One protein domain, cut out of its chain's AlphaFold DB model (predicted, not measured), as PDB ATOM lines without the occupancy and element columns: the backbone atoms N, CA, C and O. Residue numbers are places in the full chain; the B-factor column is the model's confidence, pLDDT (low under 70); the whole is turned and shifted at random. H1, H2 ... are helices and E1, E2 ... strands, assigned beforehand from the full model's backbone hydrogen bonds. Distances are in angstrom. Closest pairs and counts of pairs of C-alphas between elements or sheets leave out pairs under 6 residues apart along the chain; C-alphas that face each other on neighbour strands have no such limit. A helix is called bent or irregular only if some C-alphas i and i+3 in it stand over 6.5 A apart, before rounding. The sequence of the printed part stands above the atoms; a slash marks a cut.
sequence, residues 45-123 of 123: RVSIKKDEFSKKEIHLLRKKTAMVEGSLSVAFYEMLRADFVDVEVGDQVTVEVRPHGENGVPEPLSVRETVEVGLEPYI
ATOM      1  N   ARG A  45     110.308 117.897  39.703       82.81
ATOM      2  CA  ARG A  45     108.869 118.136  39.647       82.81
ATOM      3  C   ARG A  45     108.626 119.610  39.393       82.81
ATOM      4  O   ARG A  45     108.910 120.448  40.246       82.81
ATOM      5  N   VAL A  46     108.063 119.906  38.233       83.38
ATOM      6  CA  VAL A  46     107.685 121.253  37.828       83.38
ATOM      7  C   VAL A  46     106.176 121.388  37.973       83.38
ATOM      8  O   VAL A  46     105.405 120.707  37.298       83.38
ATOM      9  N   SER A  47     105.744 122.248  38.896       84.38
ATOM     10  CA  SER A  47     104.327 122.510  39.148       84.38
ATOM     11  C   SER A  47     103.860 123.747  38.391       84.38
ATOM     12  O   SER A  47     104.416 124.833  38.540       84.38
ATOM     13  N   ILE A  48     102.796 123.581  37.612       86.38
ATOM     14  CA  ILE A  48     102.174 124.618  36.796       86.38
ATOM     15  C   ILE A  48     100.717 124.763  37.241       86.38
ATOM     16  O   ILE A  48     100.012 123.778  37.497       86.38
ATOM     17  N   LYS A  49     100.250 126.009  37.354       85.62
ATOM     18  CA  LYS A  49      98.866 126.290  37.745       85.62
ATOM     19  C   LYS A  49      97.911 125.682  36.731       85.62
ATOM     20  O   LYS A  49      98.068 125.849  35.531       85.62
ATOM     21  N   LYS A  50      96.868 125.022  37.223       82.31
ATOM     22  CA  LYS A  50      95.873 124.371  36.371       82.31
ATOM     23  C   LYS A  50      95.121 125.344  35.454       82.31
ATOM     24  O   LYS A  50      94.710 124.932  34.379       82.31
ATOM     25  N   ASP A  51      94.972 126.605  35.861       82.88
ATOM     26  CA  ASP A  51      94.367 127.675  35.048       82.88
ATOM     27  C   ASP A  51      95.161 127.990  33.766       82.88
ATOM     28  O   ASP A  51      94.594 128.516  32.814       82.88
ATOM     29  N   GLU A  52      96.445 127.619  33.713       82.56
ATOM     30  CA  GLU A  52      97.304 127.788  32.530       82.56
ATOM     31  C   GLU A  52      97.017 126.736  31.443       82.56
ATOM     32  O   GLU A  52      97.531 126.844  30.329       82.56
ATOM     33  N   PHE A  53      96.209 125.717  31.763       82.31
ATOM     34  CA  PHE A  53      95.812 124.652  30.847       82.31
ATOM     35  C   PHE A  53      94.325 124.738  30.517       82.31
ATOM     36  O   PHE A  53      93.454 124.894  31.379       82.31
ATOM     37  N   SER A  54      93.999 124.511  29.252       84.25
ATOM     38  CA  SER A  54      92.620 124.389  28.804       84.25
ATOM     39  C   SER A  54      91.955 123.148  29.395       84.25
ATOM     40  O   SER A  54      92.570 122.106  29.637       84.25
ATOM     41  N   LYS A  55      90.623 123.191  29.519       84.00
ATOM     42  CA  LYS A  55      89.822 122.028  29.951       84.00
ATOM     43  C   LYS A  55      90.080 120.776  29.098       84.00
ATOM     44  O   LYS A  55      90.006 119.668  29.627       84.00
ATOM     45  N   LYS A  56      90.373 120.950  27.800       83.12
ATOM     46  CA  LYS A  56      90.752 119.867  26.877       83.12
ATOM     47  C   LYS A  56      92.109 119.256  27.234       83.12
ATOM     48  O   LYS A  56      92.186 118.041  27.369       83.12
ATOM     49  N   GLU A  57      93.136 120.074  27.452       84.06
ATOM     50  CA  GLU A  57      94.486 119.624  27.819       84.06
ATOM     51  C   GLU A  57      94.464 118.853  29.142       84.06
ATOM     52  O   GLU A  57      94.916 117.715  29.214       84.06
ATOM     53  N   ILE A  58      93.796 119.402  30.162       85.56
ATOM     54  CA  ILE A  58      93.589 118.729  31.456       85.56
ATOM     55  C   ILE A  58      92.870 117.387  31.269       85.56
ATOM     56  O   ILE A  58      93.175 116.411  31.956       85.56
ATOM     57  N   HIS A  59      91.890 117.318  30.362       83.69
ATOM     58  CA  HIS A  59      91.190 116.072  30.062       83.69
ATOM     59  C   HIS A  59      92.115 115.046  29.401       83.69
ATOM     60  O   HIS A  59      92.067 113.879  29.780       83.69
ATOM     61  N   LEU A  60      92.962 115.463  28.457       81.38
ATOM     62  CA  LEU A  60      93.929 114.593  27.785       81.38
ATOM     63  C   LEU A  60      94.975 114.057  28.769       81.38
ATOM     64  O   LEU A  60      95.146 112.839  28.854       81.38
ATOM     65  N   LEU A  61      95.553 114.939  29.591       81.88
ATOM     66  CA  LEU A  61      96.502 114.579  30.648       81.88
ATOM     67  C   LEU A  61      95.892 113.596  31.660       81.88
ATOM     68  O   LEU A  61      96.567 112.684  32.119       81.88
ATOM     69  N   ARG A  62      94.596 113.725  31.988       78.31
ATOM     70  CA  ARG A  62      93.906 112.814  32.925       78.31
ATOM     71  C   ARG A  62      93.503 111.476  32.327       78.31
ATOM     72  O   ARG A  62      93.462 110.476  33.035       78.31
ATOM     73  N   LYS A  63      93.049 111.469  31.076       69.81
ATOM     74  CA  LYS A  63      92.341 110.308  30.522       69.81
ATOM     75  C   LYS A  63      93.300 109.272  29.950       69.81
ATOM     76  O   LYS A  63      92.879 108.136  29.745       69.81
ATOM     77  N   LYS A  64      94.529 109.674  29.614       57.56
ATOM     78  CA  LYS A  64      95.333 108.951  28.630       57.56
ATOM     79  C   LYS A  64      96.836 109.232  28.724       57.56
ATOM     80  O   LYS A  64      97.466 109.308  27.677       57.56
ATOM     81  N   THR A  65      97.417 109.305  29.926       58.06
ATOM     82  CA  THR A  65      98.877 109.456  30.102       58.06
ATOM     83  C   THR A  65      99.637 108.516  29.165       58.06
ATOM     84  O   THR A  65     100.334 109.002  28.294       58.06
ATOM     85  N   ALA A  66      99.309 107.220  29.130       54.72
ATOM     86  CA  ALA A  66      99.950 106.248  28.231       54.72
ATOM     87  C   ALA A  66      99.782 106.490  26.707       54.72
ATOM     88  O   ALA A  66     100.578 105.980  25.925       54.72
ATOM     89  N   MET A  67      98.748 107.211  26.243       58.34
ATOM     90  CA  MET A  67      98.604 107.533  24.809       58.34
ATOM     91  C   MET A  67      99.352 108.797  24.405       58.34
ATOM     92  O   MET A  67      99.758 108.886  23.251       58.34
ATOM     93  N   VAL A  68      99.487 109.762  25.317       68.25
ATOM     94  CA  VAL A  68     100.201 111.020  25.053       68.25
ATOM     95  C   VAL A  68     101.645 110.980  25.549       68.25
ATOM     96  O   VAL A  68     102.441 111.789  25.108       68.25
ATOM     97  N   GLU A  69     102.012 110.021  26.401       71.69
ATOM     98  CA  GLU A  69     103.351 109.841  26.977       71.69
ATOM     99  C   GLU A  69     104.418 109.702  25.896       71.69
ATOM    100  O   GLU A  69     105.479 110.297  26.027       71.69
ATOM    101  N   GLY A  70     104.125 109.008  24.792       75.88
ATOM    102  CA  GLY A  70     105.039 108.935  23.651       75.88
ATOM    103  C   GLY A  70     105.296 110.309  23.023       75.88
ATOM    104  O   GLY A  70     106.446 110.700  22.846       75.88
ATOM    105  N   SER A  71     104.236 111.068  22.734       81.75
ATOM    106  CA  SER A  71     104.343 112.412  22.148       81.75
ATOM    107  C   SER A  71     104.954 113.429  23.109       81.75
ATOM    108  O   SER A  71     105.775 114.240  22.690       81.75
ATOM    109  N   LEU A  72     104.614 113.358  24.397       81.75
ATOM    110  CA  LEU A  72     105.222 114.172  25.443       81.75
ATOM    111  C   LEU A  72     106.708 113.831  25.571       81.75
ATOM    112  O   LEU A  72     107.530 114.729  25.496       81.75
ATOM    113  N   SER A  73     107.084 112.555  25.655       81.19
ATOM    114  CA  SER A  73     108.495 112.149  25.743       81.19
ATOM    115  C   SER A  73     109.324 112.678  24.574       81.19
ATOM    116  O   SER A  73     110.420 113.190  24.790       81.19
ATOM    117  N   VAL A  74     108.788 112.620  23.350       82.56
ATOM    118  CA  VAL A  74     109.446 113.203  22.172       82.56
ATOM    119  C   VAL A  74     109.568 114.722  22.309       82.56
ATOM    120  O   VAL A  74     110.667 115.248  22.164       82.56
ATOM    121  N   ALA A  75     108.488 115.424  22.663       84.50
ATOM    122  CA  ALA A  75     108.509 116.879  22.825       84.50
ATOM    123  C   ALA A  75     109.508 117.333  23.909       84.50
ATOM    124  O   ALA A  75     110.301 118.244  23.676       84.50
ATOM    125  N   PHE A  76     109.526 116.667  25.066       85.00
ATOM    126  CA  PHE A  76     110.462 116.943  26.162       85.00
ATOM    127  C   PHE A  76     111.915 116.674  25.761       85.00
ATOM    128  O   PHE A  76     112.797 117.484  26.066       85.00
ATOM    129  N   TYR A  77     112.164 115.605  25.005       84.56
ATOM    130  CA  TYR A  77     113.500 115.303  24.510       84.56
ATOM    131  C   TYR A  77     113.979 116.324  23.467       84.56
ATOM    132  O   TYR A  77     115.133 116.756  23.505       84.56
ATOM    133  N   GLU A  78     113.110 116.739  22.545       82.12
ATOM    134  CA  GLU A  78     113.470 117.668  21.470       82.12
ATOM    135  C   GLU A  78     113.609 119.116  21.954       82.12
ATOM    136  O   GLU A  78     114.579 119.784  21.590       82.12
ATOM    137  N   MET A  79     112.679 119.595  22.787       83.56
ATOM    138  CA  MET A  79     112.636 120.996  23.216       83.56
ATOM    139  C   MET A  79     113.487 121.274  24.451       83.56
ATOM    140  O   MET A  79     114.198 122.275  24.498       83.56
ATOM    141  N   LEU A  80     113.422 120.394  25.451       83.44
ATOM    142  CA  LEU A  80     114.033 120.631  26.761       83.44
ATOM    143  C   LEU A  80     115.271 119.774  27.008       83.44
ATOM    144  O   LEU A  80     115.922 119.945  28.037       83.44
ATOM    145  N   ARG A  81     115.608 118.867  26.077       83.81
ATOM    146  CA  ARG A  81     116.659 117.856  26.278       83.81
ATOM    147  C   ARG A  81     116.458 117.144  27.619       83.81
ATOM    148  O   ARG A  81     117.391 117.010  28.407       83.81
ATOM    149  N   ALA A  82     115.217 116.755  27.895       84.06
ATOM    150  CA  ALA A  82     114.809 116.111  29.132       84.06
ATOM    151  C   ALA A  82     113.916 114.905  28.833       84.06
ATOM    152  O   ALA A  82     113.153 114.922  27.871       84.06
ATOM    153  N   ASP A  83     113.971 113.878  29.674       83.31
ATOM    154  CA  ASP A  83     112.986 112.802  29.631       83.31
ATOM    155  C   ASP A  83     111.723 113.230  30.372       83.31
ATOM    156  O   ASP A  83     111.782 113.730  31.499       83.31
ATOM    157  N   PHE A  84     110.571 112.985  29.760       82.81
ATOM    158  CA  PHE A  84     109.297 113.009  30.465       82.81
ATOM    159  C   PHE A  84     109.192 111.757  31.343       82.81
ATOM    160  O   PHE A  84     109.412 110.648  30.858       82.81
ATOM    161  N   VAL A  85     108.877 111.924  32.628       83.81
ATOM    162  CA  VAL A  85     108.751 110.802  33.571       83.81
ATOM    163  C   VAL A  85     107.291 110.525  33.891       83.81
ATOM    164  O   VAL A  85     106.835 109.398  33.729       83.81
ATOM    165  N   ASP A  86     106.563 111.540  34.351       82.50
ATOM    166  CA  ASP A  86     105.158 111.407  34.736       82.50
ATOM    167  C   ASP A  86     104.451 112.769  34.744       82.50
ATOM    168  O   ASP A  86     105.087 113.829  34.772       82.50
ATOM    169  N   VAL A  87     103.118 112.752  34.750       84.75
ATOM    170  CA  VAL A  87     102.304 113.946  34.978       84.75
ATOM    171  C   VAL A  87     101.156 113.668  35.943       84.75
ATOM    172  O   VAL A  87     100.267 112.854  35.697       84.75
ATOM    173  N   GLU A  88     101.116 114.447  37.019       84.19
ATOM    174  CA  GLU A  88     100.083 114.391  38.044       84.19
ATOM    175  C   GLU A  88      99.138 115.593  37.915       84.19
ATOM    176  O   GLU A  88      99.546 116.753  38.010       84.19
ATOM    177  N   VAL A  89      97.843 115.329  37.713       84.50
ATOM    178  CA  VAL A  89      96.820 116.371  37.510       84.50
ATOM    179  C   VAL A  89      95.896 116.490  38.724       84.50
ATOM    180  O   VAL A  89      94.778 115.956  38.740       84.50
ATOM    181  N   GLY A  90      96.338 117.249  39.726       82.50
ATOM    182  CA  GLY A  90      95.595 117.521  40.958       82.50
ATOM    183  C   GLY A  90      94.914 118.895  40.973       82.50
ATOM    184  O   GLY A  90      94.126 119.238  40.078       82.50
ATOM    185  N   ASP A  91      95.211 119.653  42.032       81.19
ATOM    186  CA  ASP A  91      94.905 121.086  42.169       81.19
ATOM    187  C   ASP A  91      95.745 121.930  41.190       81.19
ATOM    188  O   ASP A  91      95.243 122.835  40.528       81.19
ATOM    189  N   GLN A  92      96.993 121.504  40.990       85.38
ATOM    190  CA  GLN A  92      97.941 121.976  39.985       85.38
ATOM    191  C   GLN A  92      98.417 120.801  39.117       85.38
ATOM    192  O   GLN A  92      98.291 119.638  39.515       85.38
ATOM    193  N   VAL A  93      98.935 121.100  37.925       85.00
ATOM    194  CA  VAL A  93      99.552 120.099  37.046       85.00
ATOM    195  C   VAL A  93     101.022 120.011  37.421       85.00
ATOM    196  O   VAL A  93     101.739 121.001  37.327       85.00
ATOM    197  N   THR A  94     101.463 118.850  37.884       86.31
ATOM    198  CA  THR A  94     102.864 118.614  38.236       86.31
ATOM    199  C   THR A  94     103.458 117.655  37.229       86.31
ATOM    200  O   THR A  94     103.021 116.513  37.148       86.31
ATOM    201  N   VAL A  95     104.437 118.126  36.466       86.56
ATOM    202  CA  VAL A  95     105.169 117.310  35.500       86.56
ATOM    203  C   VAL A  95     106.491 116.909  36.128       86.56
ATOM    204  O   VAL A  95     107.228 117.761  36.619       86.56
ATOM    205  N   GLU A  96     106.777 115.616  36.140       86.00
ATOM    206  CA  GLU A  96     108.077 115.097  36.528       86.00
ATOM    207  C   GLU A  96     108.931 114.898  35.277       86.00
ATOM    208  O   GLU A  96     108.528 114.218  34.332       86.00
ATOM    209  N   VAL A  97     110.111 115.514  35.270       85.00
ATOM    210  CA  VAL A  97     111.051 115.473  34.148       85.00
ATOM    211  C   VAL A  97     112.444 115.104  34.617       85.00
ATOM    212  O   VAL A  97     112.814 115.338  35.765       85.00
ATOM    213  N   ARG A  98     113.258 114.553  33.727       85.56
ATOM    214  CA  ARG A  98     114.667 114.275  33.995       85.56
ATOM    215  C   ARG A  98     115.532 114.981  32.954       85.56
ATOM    216  O   ARG A  98     115.647 114.474  31.840       85.56
ATOM    217  N   PRO A  99     116.127 116.141  33.270       80.44
ATOM    218  CA  PRO A  99     116.993 116.831  32.324       80.44
ATOM    219  C   PRO A  99     118.255 116.014  32.015       80.44
ATOM    220  O   PRO A  99     118.779 115.299  32.872       80.44
ATOM    221  N   HIS A 100     118.743 116.107  30.776       79.06
ATOM    222  CA  HIS A 100     120.005 115.492  30.358       79.06
ATOM    223  C   HIS A 100     121.167 116.474  30.557       79.06
ATOM    224  O   HIS A 100     121.117 117.621  30.111       79.06
ATOM    225  N   GLY A 101     122.258 116.001  31.166       69.12
ATOM    226  CA  GLY A 101     123.492 116.778  31.337       69.12
ATOM    227  C   GLY A 101     123.408 117.855  32.426       69.12
ATOM    228  O   GLY A 101     122.781 117.650  33.459       69.12
ATOM    229  N   GLU A 102     124.078 118.990  32.209       61.91
ATOM    230  CA  GLU A 102     124.073 120.152  33.120       61.91
ATOM    231  C   GLU A 102     122.901 121.115  32.871       61.91
ATOM    232  O   GLU A 102     122.863 122.207  33.443       61.91
ATOM    233  N   ASN A 103     121.934 120.735  32.031       59.28
ATOM    234  CA  ASN A 103     120.699 121.498  31.915       59.28
ATOM    235  C   ASN A 103     119.983 121.429  33.268       59.28
ATOM    236  O   ASN A 103     119.607 120.355  33.732       59.28
ATOM    237  N   GLY A 104     119.871 122.574  33.939       67.56
ATOM    238  CA  GLY A 104     119.118 122.682  35.182       67.56
ATOM    239  C   GLY A 104     117.628 122.420  34.966       67.56
ATOM    240  O   GLY A 104     117.184 122.101  33.861       67.56
ATOM    241  N   VAL A 105     116.850 122.597  36.031       72.88
ATOM    242  CA  VAL A 105     115.390 122.459  35.991       72.88
ATOM    243  C   VAL A 105     114.814 123.270  34.830       72.88
ATOM    244  O   VAL A 105     115.050 124.483  34.787       72.88
ATOM    245  N   PRO A 106     114.052 122.665  33.901       78.06
ATOM    246  CA  PRO A 106     113.383 123.443  32.875       78.06
ATOM    247  C   PRO A 106     112.347 124.368  33.519       78.06
ATOM    248  O   PRO A 106     111.631 123.988  34.450       78.06
ATOM    249  N   GLU A 107     112.273 125.602  33.024       82.25
ATOM    250  CA  GLU A 107     111.362 126.597  33.578       82.25
ATOM    251  C   GLU A 107     109.893 126.172  33.399       82.25
ATOM    252  O   GLU A 107     109.543 125.550  32.390       82.25
ATOM    253  N   PRO A 108     108.993 126.547  34.330       82.56
ATOM    254  CA  PRO A 108     107.579 126.175  34.260       82.56
ATOM    255  C   PRO A 108     106.904 126.561  32.942       82.56
ATOM    256  O   PRO A 108     106.071 125.810  32.439       82.56
ATOM    257  N   LEU A 109     107.283 127.710  32.372       84.75
ATOM    258  CA  LEU A 109     106.766 128.177  31.089       84.75
ATOM    259  C   LEU A 109     107.179 127.236  29.949       84.75
ATOM    260  O   LEU A 109     106.325 126.783  29.194       84.75
ATOM    261  N   SER A 110     108.459 126.868  29.883       84.50
ATOM    262  CA  SER A 110     108.979 125.976  28.844       84.50
ATOM    263  C   SER A 110     108.413 124.560  28.971       84.50
ATOM    264  O   SER A 110     108.109 123.924  27.964       84.50
ATOM    265  N   VAL A 111     108.194 124.072  30.198       84.88
ATOM    266  CA  VAL A 111     107.481 122.807  30.447       84.88
ATOM    267  C   VAL A 111     106.034 122.891  29.955       84.88
ATOM    268  O   VAL A 111     105.571 121.972  29.286       84.88
ATOM    269  N   ARG A 112     105.326 123.994  30.223       86.69
ATOM    270  CA  ARG A 112     103.955 124.220  29.735       86.69
ATOM    271  C   ARG A 112     103.886 124.235  28.208       86.69
ATOM    272  O   ARG A 112     103.031 123.555  27.650       86.69
ATOM    273  N   GLU A 113     104.778 124.964  27.539       86.88
ATOM    274  CA  GLU A 113     104.854 125.002  26.069       86.88
ATOM    275  C   GLU A 113     105.146 123.614  25.488       86.88
ATOM    276  O   GLU A 113     104.500 123.181  24.539       86.88
ATOM    277  N   THR A 114     106.055 122.866  26.112       86.56
ATOM    278  CA  THR A 114     106.385 121.500  25.688       86.56
ATOM    279  C   THR A 114     105.188 120.555  25.834       86.56
ATOM    280  O   THR A 114     104.938 119.725  24.960       86.56
ATOM    281  N   VAL A 115     104.416 120.688  26.919       86.19
ATOM    282  CA  VAL A 115     103.173 119.927  27.108       86.19
ATOM    283  C   VAL A 115     102.138 120.309  26.053       86.19
ATOM    284  O   VAL A 115     101.520 119.417  25.480       86.19
ATOM    285  N   GLU A 116     101.964 121.598  25.758       87.69
ATOM    286  CA  GLU A 116     101.044 122.074  24.715       87.69
ATOM    287  C   GLU A 116     101.390 121.454  23.350       87.69
ATOM    288  O   GLU A 116     100.526 120.852  22.713       87.69
ATOM    289  N   VAL A 117     102.669 121.489  22.959       85.38
ATOM    290  CA  VAL A 117     103.167 120.896  21.704       85.38
ATOM    291  C   VAL A 117     102.981 119.378  21.679       85.38
ATOM    292  O   VAL A 117     102.516 118.821  20.685       85.38
ATOM    293  N   GLY A 118     103.293 118.684  22.777       82.31
ATOM    294  CA  GLY A 118     103.110 117.233  22.868       82.31
ATOM    295  C   GLY A 118     101.639 116.797  22.859       82.31
ATOM    296  O   GLY A 118     101.336 115.659  22.490       82.31
ATOM    297  N   LEU A 119     100.717 117.691  23.235       83.81
ATOM    298  CA  LEU A 119      99.275 117.458  23.195       83.81
ATOM    299  C   LEU A 119      98.617 117.911  21.886       83.81
ATOM    300  O   LEU A 119      97.564 117.366  21.564       83.81
ATOM    301  N   GLU A 120      99.219 118.830  21.123       82.00
ATOM    302  CA  GLU A 120      98.724 119.343  19.832       82.00
ATOM    303  C   GLU A 120      98.121 118.267  18.902       82.00
ATOM    304  O   GLU A 120      96.996 118.467  18.437       82.00
ATOM    305  N   PRO A 121      98.749 117.090  18.679       78.31
ATOM    306  CA  PRO A 121      98.172 116.052  17.815       78.31
ATOM    307  C   PRO A 121      96.853 115.431  18.321       78.31
ATOM    308  O   PRO A 121      96.246 114.626  17.611       78.31
ATOM    309  N   TYR A 122      96.397 115.771  19.529       73.56
ATOM    310  CA  TYR A 122      95.218 115.196  20.184       73.56
ATOM    311  C   TYR A 122      94.112 116.222  20.516       73.56
ATOM    312  O   TYR A 122      93.106 115.826  21.120       73.56
ATOM    313  N   ILE A 123      94.276 117.509  20.171       71.50
ATOM    314  CA  ILE A 123      93.380 118.626  20.569       71.50
ATOM    315  C   ILE A 123      92.341 118.992  19.496       71.50
ATOM    316  O   ILE A 123      92.650 118.902  18.292       71.50
TER     317      ILE A 123
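What this domain is: This is residues 45 to 123 of the 123 residues of an uncharacterized protein of candidate division MSBL1 archaeon SCGC-AAA382C18 (UniProt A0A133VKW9). A small antiparallel sheet of three strands, E1, E3 and E2, has helices over one face and its other face bare; H2 and H3 cross each other over that face, while the short H1 sits at one end. The hairpin-like loop in residues 100 to 107, between E3 and H3, makes the opposite end of the long axis. The printed part has 79 residues, with three named helices and three named strands in the order E1, H1, H2, E2, E3, H3, and its class is mixed, helices and strands. It is compact, with a radius of gyration of the C-alphas of 11.3 A, and spans 34 by 23 by 16 A, only just elongated.

Where its parts are: In the sheet, E1 is residues 45 to 49, 13.0 A long, and begins at C-alpha 45 at (108.869, 118.136, 39.647). E3, residues 92 to 99, measures 21.2 A, and E2, residues 82 to 89, measures 19.8 A and bends by 57 degrees at residue 85. H1 is residues 55 to 63, 12.0 A long, starting at C-alpha 55 at (89.822, 122.028, 29.951). H2, residues 65 to 80, is 19.1 A long, has a kink of 32 degrees near residue 72, and is irregular, but only just: C-alphas 67 and 70 are 6.7 A apart. H3, residues 108 to 122, is 21.7 A long, ends at C-alpha 122 at (95.218, 115.196, 20.184), and is irregular, with C-alphas 118 and 121 7.2 A apart.

How they stand to each other: E3 is the inner strand, antiparallel to E1 at 148 degrees, with N 46 and O 95 within hydrogen-bond range at 2.8 A. E2 and E3 form a hairpin at 164 degrees, with N 88 and O 94 at 2.8 A. E1, H1 H2 and E2 make a split strand-helix-strand unit, two strands running the same way with E3 between them, its crossover right-handed. H1, H2 and H3 on one face of the sheet give two layers, one of strands and one of helices. H2 lies over E2 at a height over the sheet of 5.5 A, slantwise to the strands at 40 degrees to E2 on the local plane; the closest C-alphas are those of Ser 73 and Phe 84, 4.9 A. H3 has a height over the sheet of 10.3 A and runs across the strands, at 79 degrees to E3 on the local plane. H2 and H3 touch at a steep tilt of 51 degrees, opposite ways, closest at the C-alphas of Leu 72 and Gly 118, 4.5 A. H3 touches H1 with residues 116 to 122 alone, about perpendicular at 79 degrees, closest at the C-alphas of Glu 57 and Leu 119, 7.0 A. Each O i to N i+4 pair is within hydrogen-bond range in H1, against 10 of 12 in H2 and 9 of 11 in H3.

The domain as a whole: The two C-alphas farthest apart are those of Lys 55 and Glu 102, 34.4 A. The printed part has no cut and no long link; E3 to H3 is short and the others are tight. The mean pLDDT of the printed part is 80.2, and residues 63 to 68 and 101 to 104 are under 70.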